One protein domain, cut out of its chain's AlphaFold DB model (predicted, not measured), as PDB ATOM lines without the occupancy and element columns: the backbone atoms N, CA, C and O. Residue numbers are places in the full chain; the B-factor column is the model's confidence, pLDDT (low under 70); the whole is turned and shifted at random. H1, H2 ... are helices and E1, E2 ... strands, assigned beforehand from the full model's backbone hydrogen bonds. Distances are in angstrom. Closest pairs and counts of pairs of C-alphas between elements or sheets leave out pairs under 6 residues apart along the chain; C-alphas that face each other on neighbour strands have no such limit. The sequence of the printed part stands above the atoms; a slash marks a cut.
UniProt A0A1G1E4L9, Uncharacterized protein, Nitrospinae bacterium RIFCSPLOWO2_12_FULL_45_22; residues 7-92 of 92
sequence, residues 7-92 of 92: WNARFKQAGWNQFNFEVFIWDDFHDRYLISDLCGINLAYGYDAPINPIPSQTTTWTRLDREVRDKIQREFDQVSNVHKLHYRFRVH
ATOM      1  N   TRP A   7     139.053 144.161 105.891       78.31
ATOM      2  CA  TRP A   7     139.303 142.719 105.763       78.31
ATOM      3  C   TRP A   7     140.650 142.432 105.088       78.31
ATOM      4  O   TRP A   7     141.413 141.622 105.607       78.31
ATOM      5  N   ASN A   8     141.011 143.161 104.025       79.19
ATOM      6  CA  ASN A   8     142.329 143.032 103.389       79.19
ATOM      7  C   ASN A   8     143.482 143.230 104.381       79.19
ATOM      8  O   ASN A   8     144.420 142.441 104.385       79.19
ATOM      9  N   ALA A   9     143.428 144.253 105.239       83.56
ATOM     10  CA  ALA A   9     144.498 144.487 106.205       83.56
ATOM     11  C   ALA A   9     144.595 143.350 107.232       83.56
ATOM     12  O   ALA A   9     145.697 142.905 107.544       83.56
ATOM     13  N   ARG A  10     143.452 142.825 107.694       85.31
ATOM     14  CA  ARG A  10     143.398 141.690 108.630       85.31
ATOM     15  C   ARG A  10     143.986 140.414 108.031       85.31
ATOM     16  O   ARG A  10     144.797 139.765 108.684       85.31
ATOM     17  N   PHE A  11     143.634 140.076 106.788       82.94
ATOM     18  CA  PHE A  11     144.221 138.921 106.095       82.94
ATOM     19  C   PHE A  11     145.728 139.093 105.881       82.94
ATOM     20  O   PHE A  11     146.492 138.150 106.092       82.94
ATOM     21  N   LYS A  12     146.173 140.316 105.563       82.25
ATOM     22  CA  LYS A  12     147.602 140.622 105.447       82.25
ATOM     23  C   LYS A  12     148.350 140.466 106.763       82.25
ATOM     24  O   LYS A  12     149.412 139.850 106.797       82.25
ATOM     25  N   GLN A  13     147.782 140.972 107.855       87.00
ATOM     26  CA  GLN A  13     148.340 140.827 109.198       87.00
ATOM     27  C   GLN A  13     148.414 139.357 109.634       87.00
ATOM     28  O   GLN A  13     149.371 138.969 110.299       87.00
ATOM     29  N   ALA A  14     147.447 138.531 109.228       86.12
ATOM     30  CA  ALA A  14     147.453 137.090 109.471       86.12
ATOM     31  C   ALA A  14     148.468 136.318 108.600       86.12
ATOM     32  O   ALA A  14     148.625 135.111 108.776       86.12
ATOM     33  N   GLY A  15     149.160 136.984 107.665       87.00
ATOM     34  CA  GLY A  15     150.145 136.362 106.779       87.00
ATOM     35  C   GLY A  15     149.523 135.543 105.648       87.00
ATOM     36  O   GLY A  15     150.138 134.590 105.176       87.00
ATOM     37  N   TRP A  16     148.296 135.869 105.231       86.25
ATOM     38  CA  TRP A  16     147.537 135.113 104.224       86.25
ATOM     39  C   TRP A  16     147.650 135.718 102.810       86.25
ATOM     40  O   TRP A  16     146.791 135.493 101.965       86.25
ATOM     41  N   ASN A  17     148.730 136.459 102.542       82.88
ATOM     42  CA  ASN A  17     148.977 137.219 101.302       82.88
ATOM     43  C   ASN A  17     149.049 136.360 100.027       82.88
ATOM     44  O   ASN A  17     149.000 136.874  98.916       82.88
ATOM     45  N   GLN A  18     149.267 135.058 100.181       87.94
ATOM     46  CA  GLN A  18     149.398 134.091  99.093       87.94
ATOM     47  C   GLN A  18     148.063 133.456  98.685       87.94
ATOM     48  O   GLN A  18     148.020 132.684  97.727       87.94
ATOM     49  N   PHE A  19     146.986 133.733  99.418       87.06
ATOM     50  CA  PHE A  19     145.678 133.137  99.187       87.06
ATOM     51  C   PHE A  19     144.718 134.166  98.596       87.06
ATOM     52  O   PHE A  19     144.723 135.333  98.969       87.06
ATOM     53  N   ASN A  20     143.855 133.708  97.692       88.50
ATOM     54  CA  ASN A  20     142.754 134.514  97.183       88.50
ATOM     55  C   ASN A  20     141.482 134.105  97.916       88.50
ATOM     56  O   ASN A  20     141.110 132.931  97.880       88.50
ATOM     57  N   PHE A  21     140.803 135.068  98.534       89.69
ATOM     58  CA  PHE A  21     139.522 134.816  99.188       89.69
ATOM     59  C   PHE A  21     138.406 135.511  98.434       89.69
ATOM     60  O   PHE A  21     138.521 136.672  98.035       89.69
ATOM     61  N   GLU A  22     137.293 134.808  98.288       92.19
ATOM     62  CA  GLU A  22     136.027 135.411  97.915       92.19
ATOM     63  C   GLU A  22     135.071 135.268  99.093       92.19
ATOM     64  O   GLU A  22     134.843 134.172  99.602       92.19
ATOM     65  N   VAL A  23     134.567 136.403  99.564       91.19
ATOM     66  CA  VAL A  23     133.706 136.487 100.738       91.19
ATOM     67  C   VAL A  23     132.292 136.781 100.278       91.19
ATOM     68  O   VAL A  23     132.061 137.724  99.518       91.19
ATOM     69  N   PHE A  24     131.352 135.990 100.785       92.94
ATOM     70  CA  PHE A  24     129.925 136.109 100.529       92.94
ATOM     71  C   PHE A  24     129.211 136.340 101.859       92.94
ATOM     72  O   PHE A  24     129.448 135.613 102.821       92.94
ATOM     73  N   ILE A  25     128.354 137.357 101.913       93.00
ATOM     74  CA  ILE A  25     127.513 137.656 103.073       93.00
ATOM     75  C   ILE A  25     126.074 137.390 102.664       93.00
ATOM     76  O   ILE A  25     125.521 138.137 101.856       93.00
ATOM     77  N   TRP A  26     125.506 136.324 103.206       95.25
ATOM     78  CA  TRP A  26     124.113 135.935 103.007       95.25
ATOM     79  C   TRP A  26     123.236 136.506 104.126       95.25
ATOM     80  O   TRP A  26     123.740 137.168 105.040       95.25
ATOM     81  N   ASP A  27     121.931 136.311 104.009       95.06
ATOM     82  CA  ASP A  27     120.964 136.523 105.080       95.06
ATOM     83  C   ASP A  27     121.208 135.568 106.260       95.06
ATOM     84  O   ASP A  27     122.198 134.839 106.303       95.06
ATOM     85  N   ASP A  28     120.376 135.668 107.294       94.00
ATOM     86  CA  ASP A  28     120.611 134.961 108.550       94.00
ATOM     87  C   ASP A  28     120.430 133.443 108.391       94.00
ATOM     88  O   ASP A  28     119.369 132.970 107.983       94.00
ATOM     89  N   PHE A  29     121.463 132.681 108.755       92.88
ATOM     90  CA  PHE A  29     121.444 131.223 108.840       92.88
ATOM     91  C   PHE A  29     122.237 130.767 110.074       92.88
ATOM     92  O   PHE A  29     123.241 131.369 110.456       92.88
ATOM     93  N   HIS A  30     121.783 129.695 110.726       91.50
ATOM     94  CA  HIS A  30     122.333 129.266 112.021       91.50
ATOM     95  C   HIS A  30     123.420 128.193 111.921       91.50
ATOM     96  O   HIS A  30     124.301 128.092 112.792       91.50
ATOM     97  N   ASP A  31     123.348 127.366 110.884       93.31
ATOM     98  CA  ASP A  31     124.230 126.223 110.750       93.31
ATOM     99  C   ASP A  31     125.607 126.631 110.226       93.31
ATOM    100  O   ASP A  31     125.764 127.535 109.408       93.31
ATOM    101  N   ARG A  32     126.640 125.967 110.742       95.19
ATOM    102  CA  ARG A  32     128.041 126.299 110.477       95.19
ATOM    103  C   ARG A  32     128.745 125.068 109.950       95.19
ATOM    104  O   ARG A  32     128.751 124.015 110.587       95.19
ATOM    105  N   TYR A  33     129.370 125.223 108.793       96.19
ATOM    106  CA  TYR A  33     129.994 124.124 108.075       96.19
ATOM    107  C   TYR A  33     131.379 124.522 107.571       96.19
ATOM    108  O   TYR A  33     131.598 125.661 107.162       96.19
ATOM    109  N   LEU A  34     132.300 123.561 107.547       96.56
ATOM    110  CA  LEU A  34     133.495 123.618 106.710       96.56
ATOM    111  C   LEU A  34     133.277 122.679 105.530       96.56
ATOM    112  O   LEU A  34     133.151 121.472 105.719       96.56
ATOM    113  N   ILE A  35     133.236 123.231 104.324       96.56
ATOM    114  CA  ILE A  35     133.111 122.470 103.083       96.56
ATOM    115  C   ILE A  35     134.431 122.586 102.322       96.56
ATOM    116  O   ILE A  35     134.978 123.675 102.175       96.56
ATOM    117  N   SER A  36     134.952 121.451 101.870       95.31
ATOM    118  CA  SER A  36     136.182 121.352 101.086       95.31
ATOM    119  C   SER A  36     136.047 120.271 100.017       95.31
ATOM    120  O   SER A  36     135.154 119.415 100.088       95.31
ATOM    121  N   ASP A  37     136.996 120.247  99.084       92.94
ATOM    122  CA  ASP A  37     137.077 119.213  98.050       92.94
ATOM    123  C   ASP A  37     137.226 117.800  98.644       92.94
ATOM    124  O   ASP A  37     136.738 116.823  98.073       92.94
ATOM    125  N   LEU A  38     137.840 117.683  99.829       93.69
ATOM    126  CA  LEU A  38     138.058 116.407 100.515       93.69
ATOM    127  C   LEU A  38     136.826 115.943 101.301       93.69
ATOM    128  O   LEU A  38     136.426 114.781 101.215       93.69
ATOM    129  N   CYS A  39     136.228 116.830 102.101       95.56
ATOM    130  CA  CYS A  39     135.082 116.497 102.949       95.56
ATOM    131  C   CYS A  39     134.293 117.732 103.407       95.56
ATOM    132  O   CYS A  39     134.741 118.870 103.264       95.56
ATOM    133  N   GLY A  40     133.109 117.479 103.969       97.56
ATOM    134  CA  GLY A  40     132.349 118.454 104.744       97.56
ATOM    135  C   GLY A  40     132.409 118.131 106.237       97.56
ATOM    136  O   GLY A  40     132.466 116.957 106.610       97.56
ATOM    137  N   ILE A  41     132.374 119.151 107.088       97.81
ATOM    138  CA  ILE A  41     132.363 119.025 108.547       97.81
ATOM    139  C   ILE A  41     131.279 119.944 109.114       97.81
ATOM    140  O   ILE A  41     131.242 121.130 108.791       97.81
ATOM    141  N   ASN A  42     130.412 119.402 109.971       96.38
ATOM    142  CA  ASN A  42     129.495 120.177 110.800       96.38
ATOM    143  C   ASN A  42     130.245 120.760 112.003       96.38
ATOM    144  O   ASN A  42     130.850 120.015 112.783       96.38
ATOM    145  N   LEU A  43     130.175 122.082 112.150       95.38
ATOM    146  CA  LEU A  43     130.837 122.868 113.182       95.38
ATOM    147  C   LEU A  43     129.782 123.518 114.088       95.38
ATOM    148  O   LEU A  43     129.528 124.714 113.985       95.38
ATOM    149  N   ALA A  44     129.188 122.770 115.019       88.38
ATOM    150  CA  ALA A  44     128.093 123.268 115.870       88.38
ATOM    151  C   ALA A  44     128.405 124.569 116.650       88.38
ATOM    152  O   ALA A  44     127.487 125.308 117.004       88.38
ATOM    153  N   TYR A  45     129.687 124.874 116.888       88.12
ATOM    154  CA  TYR A  45     130.166 126.123 117.507       88.12
ATOM    155  C   TYR A  45     131.069 126.958 116.579       88.12
ATOM    156  O   TYR A  45     131.678 127.936 117.000       88.12
ATOM    157  N   GLY A  46     131.141 126.611 115.292       90.69
ATOM    158  CA  GLY A  46     132.078 127.221 114.353       90.69
ATOM    159  C   GLY A  46     133.533 127.020 114.784       90.69
ATOM    160  O   GLY A  46     133.889 125.988 115.357       90.69
ATOM    161  N   TYR A  47     134.360 128.029 114.510       89.25
ATOM    162  CA  TYR A  47     135.774 128.070 114.897       89.25
ATOM    163  C   TYR A  47     136.023 128.711 116.271       89.25
ATOM    164  O   TYR A  47     137.179 128.871 116.652       89.25
ATOM    165  N   ASP A  48     134.973 129.073 117.016       86.62
ATOM    166  CA  ASP A  48     135.085 129.655 118.361       86.62
ATOM    167  C   ASP A  48     135.344 128.562 119.412       86.62
ATOM    168  O   ASP A  48     134.544 128.294 120.308       86.62
ATOM    169  N   ALA A  49     136.447 127.838 119.227       80.94
ATOM    170  CA  ALA A  49     136.899 126.803 120.140       80.94
ATOM    171  C   ALA A  49     137.921 127.395 121.128       80.94
ATOM    172  O   ALA A  49     138.846 128.098 120.706       80.94
ATOM    173  N   PRO A  50     137.807 127.108 122.437       81.81
ATOM    174  CA  PRO A  50     138.774 127.593 123.409       81.81
ATOM    175  C   PRO A  50     140.152 126.972 123.165       81.81
ATOM    176  O   PRO A  50     140.267 125.782 122.889       81.81
ATOM    177  N   ILE A  51     141.207 127.778 123.322       81.06
ATOM    178  CA  ILE A  51     142.605 127.341 123.144       81.06
ATOM    179  C   ILE A  51     142.994 126.282 124.190       81.06
ATOM    180  O   ILE A  51     143.730 125.350 123.882       81.06
ATOM    181  N   ASN A  52     142.465 126.403 125.412       82.56
ATOM    182  CA  ASN A  52     142.683 125.471 126.521       82.56
ATOM    183  C   ASN A  52     141.326 124.964 127.040       82.56
ATOM    184  O   ASN A  52     140.844 125.461 128.061       82.56
ATOM    185  N   PRO A  53     140.667 124.039 126.321       81.62
ATOM    186  CA  PRO A  53     139.339 123.577 126.688       81.62
ATOM    187  C   PRO A  53     139.394 122.764 127.984       81.62
ATOM    188  O   PRO A  53     140.155 121.802 128.098       81.62
ATOM    189  N   ILE A  54     138.536 123.099 128.948       85.69
ATOM    190  CA  ILE A  54     138.148 122.127 129.981       85.69
ATOM    191  C   ILE A  54     137.165 121.110 129.375       85.69
ATOM    192  O   ILE A  54     136.540 121.403 128.352       85.69
ATOM    193  N   PRO A  55     136.963 119.925 129.982       83.50
ATOM    194  CA  PRO A  55     136.086 118.901 129.407       83.50
ATOM    195  C   PRO A  55     134.671 119.397 129.066       83.50
ATOM    196  O   PRO A  55     134.126 119.033 128.030       83.50
ATOM    197  N   SER A  56     134.100 120.301 129.872       84.75
ATOM    198  CA  SER A  56     132.779 120.902 129.616       84.75
ATOM    199  C   SER A  56     132.747 121.925 128.472       84.75
ATOM    200  O   SER A  56     131.671 122.361 128.078       84.75
ATOM    201  N   GLN A  57     133.905 122.312 127.940       84.44
ATOM    202  CA  GLN A  57     134.070 123.234 126.814       84.44
ATOM    203  C   GLN A  57     134.511 122.518 125.530       84.44
ATOM    204  O   GLN A  57     134.826 123.164 124.531       84.44
ATOM    205  N   THR A  58     134.567 121.184 125.548       84.94
ATOM    206  CA  THR A  58     134.913 120.411 124.356       84.94
ATOM    207  C   THR A  58     133.772 120.487 123.349       84.94
ATOM    208  O   THR A  58     132.632 120.141 123.652       84.94
ATOM    209  N   THR A  59     134.091 120.925 122.135       86.94
ATOM    210  CA  THR A  59     133.168 120.892 121.001       86.94
ATOM    211  C   THR A  59     133.418 119.643 120.167       86.94
ATOM    212  O   THR A  59     134.557 119.200 120.020       86.94
ATOM    213  N   THR A  60     132.351 119.057 119.630       90.00
ATOM    214  CA  THR A  60     132.446 117.906 118.727       90.00
ATOM    215  C   THR A  60     132.154 118.360 117.309       90.00
ATOM    216  O   THR A  60     131.108 118.950 117.037       90.00
ATOM    217  N   TRP A  61     133.075 118.063 116.400       94.50
ATOM    218  CA  TRP A  61     132.892 118.272 114.970       94.50
ATOM    219  C   TRP A  61     132.610 116.937 114.303       94.50
ATOM    220  O   TRP A  61     133.293 115.947 114.562       94.50
ATOM    221  N   THR A  62     131.587 116.904 113.453       96.31
ATOM    222  CA  THR A  62     131.133 115.657 112.826       96.31
ATOM    223  C   THR A  62     131.330 115.742 111.327       96.31
ATOM    224  O   THR A  62     130.930 116.720 110.696       96.31
ATOM    225  N   ARG A  63     131.943 114.711 110.743       97.50
ATOM    226  CA  ARG A  63     132.067 114.600 109.292       97.50
ATOM    227  C   ARG A  63     130.676 114.495 108.663       97.50
ATOM    228  O   ARG A  63     129.842 113.727 109.125       97.50
ATOM    229  N   LEU A  64     130.463 115.250 107.594       97.88
ATOM    230  CA  LEU A  64     129.266 115.175 106.772       97.88
ATOM    231  C   LEU A  64     129.400 114.067 105.729       97.88
ATOM    232  O   LEU A  64     130.458 113.893 105.111       97.88
ATOM    233  N   ASP A  65     128.289 113.387 105.478       96.25
ATOM    234  CA  ASP A  65     128.154 112.529 104.310       96.25
ATOM    235  C   ASP A  65     128.163 113.358 103.027       96.25
ATOM    236  O   ASP A  65     127.816 114.546 103.008       96.25
ATOM    237  N   ARG A  66     128.559 112.718 101.925       95.25
ATOM    238  CA  ARG A  66     128.703 113.383 100.626       95.25
ATOM    239  C   ARG A  66     127.407 114.054 100.177       95.25
ATOM    240  O   ARG A  66     127.444 115.197  99.740       95.25
ATOM    241  N   GLU A  67     126.276 113.365 100.301       96.81
ATOM    242  CA  GLU A  67     124.976 113.895  99.875       96.81
ATOM    243  C   GLU A  67     124.598 115.165 100.641       96.81
ATOM    244  O   GLU A  67     124.132 116.137 100.047       96.81
ATOM    245  N   VAL A  68     124.861 115.177 101.952       96.56
ATOM    246  CA  VAL A  68     124.599 116.325 102.824       96.56
ATOM    247  C   VAL A  68     125.524 117.485 102.469       96.56
ATOM    248  O   VAL A  68     125.047 118.598 102.259       96.56
ATOM    249  N   ARG A  69     126.829 117.224 102.312       96.62
ATOM    250  CA  ARG A  69     127.813 118.220 101.861       96.62
ATOM    251  C   ARG A  69     127.396 118.860 100.534       96.62
ATOM    252  O   ARG A  69     127.381 120.081 100.418       96.62
ATOM    253  N   ASP A  70     127.038 118.042  99.545       95.62
ATOM    254  CA  ASP A  70     126.689 118.514  98.203       95.62
ATOM    255  C   ASP A  70     125.372 119.309  98.211       95.62
ATOM    256  O   ASP A  70     125.199 120.223  97.404       95.62
ATOM    257  N   LYS A  71     124.435 118.974  99.110       95.50
ATOM    258  CA  LYS A  71     123.203 119.741  99.319       95.50
ATOM    259  C   LYS A  71     123.497 121.111  99.936       95.50
ATOM    260  O   LYS A  71     123.019 122.101  99.393       95.50
ATOM    261  N   ILE A  72     124.310 121.168 100.994       95.44
ATOM    262  CA  ILE A  72     124.717 122.425 101.649       95.44
ATOM    263  C   ILE A  72     125.428 123.339 100.650       95.44
ATOM    264  O   ILE A  72     125.123 124.520 100.560       95.44
ATOM    265  N   GLN A  73     126.340 122.803  99.836       94.81
ATOM    266  CA  GLN A  73     127.021 123.615  98.827       94.81
ATOM    267  C   GLN A  73     126.040 124.224  97.811       94.81
ATOM    268  O   GLN A  73     126.189 125.384  97.438       94.81
ATOM    269  N   ARG A  74     125.024 123.461  97.385       94.88
ATOM    270  CA  ARG A  74     123.973 123.946  96.474       94.88
ATOM    271  C   ARG A  74     123.072 125.004  97.105       94.88
ATOM    272  O   ARG A  74     122.561 125.849  96.385       94.88
ATOM    273  N   GLU A  75     122.885 124.969  98.418       94.69
ATOM    274  CA  GLU A  75     122.085 125.940  99.176       94.69
ATOM    275  C   GLU A  75     122.634 127.371  99.078       94.69
ATOM    276  O   GLU A  75     121.875 128.333  99.025       94.69
ATOM    277  N   PHE A  76     123.958 127.504  98.994       94.06
ATOM    278  CA  PHE A  76     124.652 128.785  98.840       94.06
ATOM    279  C   PHE A  76     125.026 129.089  97.383       94.06
ATOM    280  O   PHE A  76     125.807 130.005  97.109       94.06
ATOM    281  N   ASP A  77     124.472 128.345  96.424       92.00
ATOM    282  CA  ASP A  77     124.492 128.770  95.031       92.00
ATOM    283  C   ASP A  77     123.507 129.934  94.848       92.00
ATOM    284  O   ASP A  77     122.353 129.858  95.278       92.00
ATOM    285  N   GLN A  78     123.939 131.004  94.177       88.19
ATOM    286  CA  GLN A  78     123.093 132.163  93.885       88.19
ATOM    287  C   GLN A  78     121.836 131.785  93.090       88.19
ATOM    288  O   GLN A  78     120.810 132.443  93.246       88.19
ATOM    289  N   VAL A  79     121.883 130.735  92.260       91.62
ATOM    290  CA  VAL A  79     120.706 130.306  91.484       91.62
ATOM    291  C   VAL A  79     119.700 129.494  92.301       91.62
ATOM    292  O   VAL A  79     118.567 129.308  91.858       91.62
ATOM    293  N   SER A  80     120.088 129.011  93.486       90.62
ATOM    294  CA  SER A  80     119.216 128.197  94.338       90.62
ATOM    295  C   SER A  80     118.060 129.001  94.938       90.62
ATOM    296  O   SER A  80     117.003 128.434  95.209       90.62
ATOM    297  N   ASN A  81     118.255 130.315  95.120       88.12
ATOM    298  CA  ASN A  81     117.342 131.231  95.808       88.12
ATOM    299  C   ASN A  81     116.923 130.768  97.220       88.12
ATOM    300  O   ASN A  81     115.882 131.203  97.708       88.12
ATOM    301  N   VAL A  82     117.707 129.896  97.871       93.44
ATOM    302  CA  VAL A  82     117.439 129.482  99.260       93.44
ATOM    303  C   VAL A  82     117.806 130.600 100.234       93.44
ATOM    304  O   VAL A  82     117.011 130.923 101.110       93.44
ATOM    305  N   HIS A  83     118.968 131.222 100.016       94.81
ATOM    306  CA  HIS A  83     119.487 132.347 100.798       94.81
ATOM    307  C   HIS A  83     119.620 133.601  99.939       94.81
ATOM    308  O   HIS A  83     119.963 133.543  98.753       94.81
ATOM    309  N   LYS A  84     119.393 134.766 100.542       94.75
ATOM    310  CA  LYS A  84     119.570 136.067  99.898       94.75
ATOM    311  C   LYS A  84     120.996 136.579 100.086       94.75
ATOM    312  O   LYS A  84     121.399 136.976 101.173       94.75
ATOM    313  N   LEU A  85     121.745 136.691  98.991       95.00
ATOM    314  CA  LEU A  85     123.071 137.312  99.022       95.00
ATOM    315  C   LEU A  85     122.969 138.831  99.217       95.00
ATOM    316  O   LEU A  85     122.365 139.537  98.407       95.00
ATOM    317  N   HIS A  86     123.618 139.349 100.254       93.88
ATOM    318  CA  HIS A  86     123.721 140.780 100.529       93.88
ATOM    319  C   HIS A  86     125.004 141.400  99.975       93.88
ATOM    320  O   HIS A  86     124.955 142.482  99.392       93.88
ATOM    321  N   TYR A  87     126.149 140.728 100.138       92.25
ATOM    322  CA  TYR A  87     127.448 141.250  99.700       92.25
ATOM    323  C   TYR A  87     128.348 140.156  99.130       92.25
ATOM    324  O   TYR A  87     128.331 139.021  99.597       92.25
ATOM    325  N   ARG A  88     129.186 140.527  98.157       93.00
ATOM    326  CA  ARG A  88     130.247 139.687  97.589       93.00
ATOM    327  C   ARG A  88     131.476 140.539  97.318       93.00
ATOM    328  O   ARG A  88     131.359 141.570  96.658       93.00
ATOM    329  N   PHE A  89     132.640 140.125  97.800       90.25
ATOM    330  CA  PHE A  89     133.895 140.832  97.541       90.25
ATOM    331  C   PHE A  89     135.097 139.889  97.549       90.25
ATOM    332  O   PHE A  89     135.057 138.814  98.143       90.25
ATOM    333  N   ARG A  90     136.171 140.304  96.872       89.06
ATOM    334  CA  ARG A  90     137.444 139.578  96.825       89.06
ATOM    335  C   ARG A  90     138.474 140.233  97.734       89.06
ATOM    336  O   ARG A  90     138.506 141.458  97.847       89.06
ATOM    337  N   VAL A  91     139.309 139.403  98.344       84.00
ATOM    338  CA  VAL A  91     140.443 139.792  99.184       84.00
ATOM    339  C   VAL A  91     141.706 139.182  98.577       84.00
ATOM    340  O   VAL A  91     141.716 137.993  98.244       84.00
ATOM    341  N   HIS A  92     142.734 140.019  98.432       77.00
ATOM    342  CA  HIS A  92     144.054 139.701  97.884       77.00
ATOM    343  C   HIS A  92     145.158 140.109  98.867       77.00
ATOM    344  O   HIS A  92     144.991 141.155  99.550       77.00
TER     345      HIS A  92
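AT A GLANCE: This is residues 7 to 92 of the 92 residues of an uncharacterized protein of Nitrospinae bacterium RIFCSPLOWO2_12_FULL_45_22 (UniProt A0A1G1E4L9). The domain is a loose assembly of two parts: a two-stranded antiparallel ribbon of E1 and E5, with the short helix H1 at the end where E1 begins and E5 ends, and a small three-stranded sheet of E2, E3 and E4 with H2 packed across one face. Residues 27 to 32 and 76 to 84 join the two parts, and a long loop between E3 and E4 reaches away from the small sheet, with residues 51 to 56 sticking out. The printed part has 86 residues, with two named helices and five named strands in the order H1, E1, E2, E3, E4, H2, E5. The three-stranded sheet has the order E2, E3, E4 and is antiparallel; the class is mixed, helices and strands, with under half of the residues in named elements. The whole is loose, with a radius of gyration of the C-alphas of 15.3 A, and the C-alphas span 41 by 36 by 26 A along their three main axes.

HOW THE PARTS SIT: H1, residues 7 to 13, comes closest to E5, residues 85 to 91, at the C-alphas of Asn 8 and Val 91, 5.6 A apart. E1, residues 21 to 26, is the antiparallel neighbour of E5, with 166 degrees between their directions. Across this pair N 23 and O 89 are 2.8 A apart and N 91 and O 21 are 2.9 A apart, both within hydrogen-bond range. E2, residues 33 to 35, is apart from both E1 and E5. E2 and E3, residues 40 to 43, form a hairpin, antiparallel at 161 degrees, with N 41 and O 34 within hydrogen-bond range at 2.8 A. E3 and E4, residues 61 to 64, form a hairpin too, antiparallel at 148 degrees, with N 42 and O 62 within hydrogen-bond range at 2.8 A. E2, E3 and E4 make a meander, each strand the antiparallel neighbour of the one before; E2 and E4 are its edge strands. H2, residues 66 to 75, is on this sheet at a height of 8.6 A, giving two layers, a helix on one face of a sheet. It runs across the strands, at 79 degrees to E2 on the local plane. It lies over E2, and only just not over E3: dropped onto that plane, 4 of its 10 C-alphas fall on E2 and 2 on E3. The closest C-alphas of E3 and H2 are those of Gly 40 and Arg 69, 5.4 A apart. H1 is not on this sheet, and H1 and H2 are apart. In H1 and H2 every O i to N i+4 pair is within hydrogen-bond range.

IN THESE COORDINATES: H1 begins at C-alpha 7, (139.303, 142.719, 105.763), and is 9.9 A long. E1 is 15.9 A long from C-alpha 21 to C-alpha 26. E2, E3 and E4 are short, three, four and four residues. H2 begins at C-alpha 66, (128.703, 113.383, 100.626), and is 14.3 A long. E5, the longest strand by residues, is 17.5 A long and ends at C-alpha 91, (140.443, 139.792, 99.184).

THE WHOLE: The two C-alphas farthest apart are those of Ile 54 and Val 79, 43.0 A, while those of Trp 7 and His 92, the first and last printed, are 9.7 A apart. The printed part has no cut, and residue 92 is the chain's last. The link from E3 to E4, residues 44 to 60, is long, and within it residues 51 to 56 stand free. The links from E2 to E3 and from E4 to H2 are tight. The mean pLDDT of the printed part is 90.5, and no printed residue is under 70.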